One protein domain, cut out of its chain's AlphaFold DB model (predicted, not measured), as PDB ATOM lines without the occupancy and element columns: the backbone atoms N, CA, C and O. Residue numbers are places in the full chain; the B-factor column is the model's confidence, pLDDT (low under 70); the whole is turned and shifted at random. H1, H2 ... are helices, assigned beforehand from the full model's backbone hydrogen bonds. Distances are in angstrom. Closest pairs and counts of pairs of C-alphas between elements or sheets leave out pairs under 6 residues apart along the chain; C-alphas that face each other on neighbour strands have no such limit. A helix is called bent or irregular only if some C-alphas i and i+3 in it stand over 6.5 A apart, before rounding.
ATOM      1  N   PRO A  60      -6.446  14.298   6.147       47.16
ATOM      2  CA  PRO A  60      -7.120  14.356   4.865       47.16
ATOM      3  C   PRO A  60      -7.207  12.912   4.382       47.16
ATOM      4  O   PRO A  60      -6.285  12.122   4.607       47.16
ATOM      5  N   ALA A  61      -8.330  12.555   3.781       48.53
ATOM      6  CA  ALA A  61      -8.458  11.309   3.067       48.53
ATOM      7  C   ALA A  61      -7.422  11.284   1.923       48.53
ATOM      8  O   ALA A  61      -7.764  11.445   0.759       48.53
ATOM      9  N   ALA A  62      -6.150  11.025   2.241       49.47
ATOM     10  CA  ALA A  62      -5.109  10.624   1.303       49.47
ATOM     11  C   ALA A  62      -5.438   9.256   0.676       49.47
ATOM     12  O   ALA A  62      -4.692   8.742  -0.147       49.47
ATOM     13  N   SER A  63      -6.580   8.668   1.045       54.06
ATOM     14  CA  SER A  63      -7.140   7.466   0.448       54.06
ATOM     15  C   SER A  63      -8.324   7.729  -0.498       54.06
ATOM     16  O   SER A  63      -8.858   6.762  -1.030       54.06
ATOM     17  N   ALA A  64      -8.777   8.974  -0.716       50.78
ATOM     18  CA  ALA A  64      -9.974   9.224  -1.541       50.78
ATOM     19  C   ALA A  64      -9.830  10.331  -2.598       50.78
ATOM     20  O   ALA A  64     -10.825  10.765  -3.174       50.78
ATOM     21  N   VAL A  65      -8.607  10.765  -2.901       51.22
ATOM     22  CA  VAL A  65      -8.314  11.515  -4.128       51.22
ATOM     23  C   VAL A  65      -7.455  10.589  -4.970       51.22
ATOM     24  O   VAL A  65      -6.382  10.216  -4.517       51.22
ATOM     25  N   ALA A  66      -7.990  10.151  -6.113       52.97
ATOM     26  CA  ALA A  66      -7.350   9.333  -7.144       52.97
ATOM     27  C   ALA A  66      -5.818   9.246  -7.008       52.97
ATOM     28  O   ALA A  66      -5.105  10.100  -7.534       52.97
ATOM     29  N   GLN A  67      -5.329   8.226  -6.293       59.28
ATOM     30  CA  GLN A  67      -3.895   8.011  -6.141       59.28
ATOM     31  C   GLN A  67      -3.358   7.703  -7.533       59.28
ATOM     32  O   GLN A  67      -3.685   6.668  -8.124       59.28
ATOM     33  N   ARG A  68      -2.583   8.627  -8.107       73.62
ATOM     34  CA  ARG A  68      -1.872   8.342  -9.358       73.62
ATOM     35  C   ARG A  68      -1.041   7.077  -9.117       73.62
ATOM     36  O   ARG A  68      -0.530   6.924  -8.008       73.62
ATOM     37  N   PRO A  69      -0.840   6.190 -10.107       76.88
ATOM     38  CA  PRO A  69      -0.075   4.956  -9.895       76.88
ATOM     39  C   PRO A  69       1.280   5.173  -9.191       76.88
ATOM     40  O   PRO A  69       1.686   4.362  -8.365       76.88
ATOM     41  N   ALA A  70       1.931   6.316  -9.445       77.00
ATOM     42  CA  ALA A  70       3.162   6.726  -8.770       77.00
ATOM     43  C   ALA A  70       3.001   6.990  -7.255       77.00
ATOM     44  O   ALA A  70       3.878   6.629  -6.477       77.00
ATOM     45  N   GLU A  71       1.891   7.583  -6.814       77.88
ATOM     46  CA  GLU A  71       1.620   7.882  -5.398       77.88
ATOM     47  C   GLU A  71       1.351   6.598  -4.596       77.88
ATOM     48  O   GLU A  71       1.844   6.447  -3.475       77.88
ATOM     49  N   VAL A  72       0.639   5.639  -5.201       76.75
ATOM     50  CA  VAL A  72       0.413   4.304  -4.617       76.75
ATOM     51  C   VAL A  72       1.742   3.576  -4.430       76.75
ATOM     52  O   VAL A  72       2.031   3.083  -3.341       76.75
ATOM     53  N   ALA A  73       2.562   3.539  -5.486       78.44
ATOM     54  CA  ALA A  73       3.837   2.831  -5.482       78.44
ATOM     55  C   ALA A  73       4.797   3.384  -4.418       78.44
ATOM     56  O   ALA A  73       5.407   2.619  -3.677       78.44
ATOM     57  N   ILE A  74       4.885   4.712  -4.285       82.00
ATOM     58  CA  ILE A  74       5.783   5.345  -3.311       82.00
ATOM     59  C   ILE A  74       5.320   5.094  -1.869       82.00
ATOM     60  O   ILE A  74       6.157   4.914  -0.989       82.00
ATOM     61  N   THR A  75       4.011   5.019  -1.608       79.06
ATOM     62  CA  THR A  75       3.482   4.810  -0.246       79.06
ATOM     63  C   THR A  75       3.995   3.510   0.392       79.06
ATOM     64  O   THR A  75       4.328   3.501   1.578       79.06
ATOM     65  N   GLY A  76       4.104   2.425  -0.384       77.06
ATOM     66  CA  GLY A  76       4.661   1.154   0.097       77.06
ATOM     67  C   GLY A  76       6.151   1.240   0.443       77.06
ATOM     68  O   GLY A  76       6.590   0.647   1.425       77.06
ATOM     69  N   GLU A  77       6.905   2.040  -0.307       84.00
ATOM     70  CA  GLU A  77       8.362   2.146  -0.178       84.00
ATOM     71  C   GLU A  77       8.817   3.122   0.912       84.00
ATOM     72  O   GLU A  77       9.877   2.928   1.504       84.00
ATOM     73  N   LEU A  78       8.021   4.151   1.228       85.75
ATOM     74  CA  LEU A  78       8.383   5.166   2.231       85.75
ATOM     75  C   LEU A  78       8.725   4.563   3.600       85.75
ATOM     76  O   LEU A  78       9.626   5.051   4.274       85.75
ATOM     77  N   HIS A  79       8.039   3.487   3.987       81.44
ATOM     78  CA  HIS A  79       8.238   2.808   5.269       81.44
ATOM     79  C   HIS A  79       9.568   2.040   5.346       81.44
ATOM     80  O   HIS A  79      10.031   1.733   6.442       81.44
ATOM     81  N   ASN A  80      10.187   1.745   4.197       88.50
ATOM     82  CA  ASN A  80      11.461   1.031   4.103       88.50
ATOM     83  C   ASN A  80      12.672   1.978   4.059       88.50
ATOM     84  O   ASN A  80      13.816   1.517   4.043       88.50
ATOM     85  N   LEU A  81      12.449   3.294   4.011       90.69
ATOM     86  CA  LEU A  81      13.515   4.288   3.961       90.69
ATOM     87  C   LEU A  81      13.980   4.668   5.369       90.69
ATOM     88  O   LEU A  81      13.180   4.907   6.267       90.69
ATOM     89  N   SER A  82      15.296   4.785   5.545       94.44
ATOM     90  CA  SER A  82      15.875   5.401   6.743       94.44
ATOM     91  C   SER A  82      15.613   6.908   6.784       94.44
ATOM     92  O   SER A  82      15.443   7.542   5.742       94.44
ATOM     93  N   ASP A  83      15.704   7.510   7.972       91.38
ATOM     94  CA  ASP A  83      15.537   8.959   8.167       91.38
ATOM     95  C   ASP A  83      16.404   9.790   7.205       91.38
ATOM     96  O   ASP A  83      15.922  10.711   6.554       91.38
ATOM     97  N   ARG A  84      17.668   9.392   6.998       91.44
ATOM     98  CA  ARG A  84      18.570  10.068   6.045       91.44
ATOM     99  C   ARG A  84      18.091   9.965   4.595       91.44
ATOM    100  O   ARG A  84      18.342  10.866   3.794       91.44
ATOM    101  N   GLN A  85      17.464   8.850   4.223       92.81
ATOM    102  CA  GLN A  85      16.900   8.666   2.884       92.81
ATOM    103  C   GLN A  85      15.608   9.471   2.715       92.81
ATOM    104  O   GLN A  85      15.398  10.029   1.639       92.81
ATOM    105  N   LEU A  86      14.796   9.588   3.769       91.88
ATOM    106  CA  LEU A  86      13.620  10.455   3.791       91.88
ATOM    107  C   LEU A  86      14.011  11.932   3.670       91.88
ATOM    108  O   LEU A  86      13.459  12.629   2.822       91.88
ATOM    109  N   ASP A  87      15.021  12.391   4.410       91.44
ATOM    110  CA  ASP A  87      15.540  13.761   4.305       91.44
ATOM    111  C   ASP A  87      16.011  14.077   2.880       91.44
ATOM    112  O   ASP A  87      15.706  15.129   2.309       91.44
ATOM    113  N   ARG A  88      16.721  13.130   2.257       92.50
ATOM    114  CA  ARG A  88      17.179  13.269   0.872       92.50
ATOM    115  C   ARG A  88      16.011  13.301  -0.119       92.50
ATOM    116  O   ARG A  88      16.028  14.115  -1.041       92.50
ATOM    117  N   LEU A  89      15.004  12.445   0.064       92.00
ATOM    118  CA  LEU A  89      13.781  12.440  -0.743       92.00
ATOM    119  C   LEU A  89      13.045  13.781  -0.640       92.00
ATOM    120  O   LEU A  89      12.639  14.338  -1.659       92.00
ATOM    121  N   MET A  90      12.939  14.333   0.568       90.38
ATOM    122  CA  MET A  90      12.342  15.647   0.795       90.38
ATOM    123  C   MET A  90      13.094  16.755   0.055       90.38
ATOM    124  O   MET A  90      12.459  17.602  -0.574       90.38
ATOM    125  N   GLY A  91      14.429  16.710   0.050       90.69
ATOM    126  CA  GLY A  91      15.250  17.620  -0.747       90.69
ATOM    127  C   GLY A  91      14.940  17.552  -2.248       90.69
ATOM    128  O   GLY A  91      14.788  18.589  -2.892       90.69
ATOM    129  N   TYR A  92      14.774  16.348  -2.806       90.50
ATOM    130  CA  TYR A  92      14.409  16.180  -4.218       90.50
ATOM    131  C   TYR A  92      13.007  16.699  -4.540       90.50
ATOM    132  O   TYR A  92      12.827  17.381  -5.547       90.50
ATOM    133  N   ILE A  93      12.019  16.418  -3.685       89.44
ATOM    134  CA  ILE A  93      10.650  16.925  -3.853       89.44
ATOM    135  C   ILE A  93      10.646  18.457  -3.858       89.44
ATOM    136  O   ILE A  93       9.949  19.067  -4.670       89.44
ATOM    137  N   GLN A  94      11.428  19.082  -2.976       86.12
ATOM    138  CA  GLN A  94      11.530  20.535  -2.908       86.12
ATOM    139  C   GLN A  94      12.172  21.119  -4.171       86.12
ATOM    140  O   GLN A  94      11.620  22.049  -4.751       86.12
ATOM    141  N   ALA A  95      13.264  20.519  -4.652       88.06
ATOM    142  CA  ALA A  95      13.902  20.937  -5.898       88.06
ATOM    143  C   ALA A  95      12.951  20.830  -7.104       88.06
ATOM    144  O   ALA A  95      12.918  21.728  -7.938       88.06
ATOM    145  N   LEU A  96      12.131  19.774  -7.179       83.94
ATOM    146  CA  LEU A  96      11.140  19.609  -8.250       83.94
ATOM    147  C   LEU A  96      10.051  20.687  -8.230       83.94
ATOM    148  O   LEU A  96       9.616  21.120  -9.290       83.94
ATOM    149  N   LYS A  97       9.623  21.144  -7.049       81.38
ATOM    150  CA  LYS A  97       8.634  22.229  -6.921       81.38
ATOM    151  C   LYS A  97       9.155  23.584  -7.392       81.38
ATOM    152  O   LYS A  97       8.359  24.458  -7.717       81.38
ATOM    153  N   GLU A  98      10.467  23.767  -7.373       82.06
ATOM    154  CA  GLU A  98      11.124  25.008  -7.782       82.06
ATOM    155  C   GLU A  98      11.426  25.042  -9.290       82.06
ATOM    156  O   GLU A  98      11.784  26.094  -9.822       82.06
ATOM    157  N   LEU A  99      11.242  23.921 -10.001       72.62
ATOM    158  CA  LEU A  99      11.412  23.839 -11.450       72.62
ATOM    159  C   LEU A  99      10.098  24.152 -12.192       72.62
ATOM    160  O   LEU A  99       9.032  23.709 -11.770       72.62
ATOM    161  N   PRO A 100      10.145  24.877 -13.327       62.47
ATOM    162  CA  PRO A 100       8.983  25.044 -14.193       62.47
ATOM    163  C   PRO A 100       8.590  23.705 -14.846       62.47
ATOM    164  O   PRO A 100       9.462  22.941 -15.273       62.47
ATOM    165  N   ASP A 101       7.280  23.465 -14.990       59.56
ATOM    166  CA  ASP A 101       6.657  22.220 -15.495       59.56
ATOM    167  C   ASP A 101       7.158  21.742 -16.880       59.56
ATOM    168  O   ASP A 101       6.864  20.629 -17.308       59.56
TER     169      ASP A 101
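Overview. This is residues 60 to 101 of the 124 residues of the protein "HTH cro/C1-type domain-containing protein" of Faecalibacterium prausnitzii (UniProt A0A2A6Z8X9). A bent tail, residues 60 to 68, leads into the shorter helix H1, and a tight turn folds the backbone back into the longer H2, the two helices making a loose, open V. Residues 90 to 101, of which 90 to 97 belong to H2, stick out. The printed part has 42 residues with two named helices, H1 then H2, and no named strand; its class is all helix. It is loose, with a radius of gyration of the C-alphas of 12.2 A and spans of 30 by 27 by 19 A.

Arrangement. H1, residues 69 to 78, and H2, residues 83 to 97, are close but not clearly touching; their closest C-alphas, those of Leu 78 and Leu 86, are 7.6 A apart. They run opposite ways at a shallow tilt of 28 degrees, with centres 14.9 A apart. In H2 every O i to N i+4 pair is within hydrogen-bond range; in H1, 4 of 6 are.

Along the chain. H1 begins at C-alpha 69 (-0.075, 4.956, -9.895) and is 14.8 A long. H2, 21.2 A long, ends at C-alpha 97 (8.634, 22.229, -6.921).

Size, cuts and confidence. The C-alphas farthest apart, of Asn 80 and Pro 100, are 30.3 A apart. The printed part has no cut. Residues 60 to 67 and 100 to 101 have pLDDT under 70.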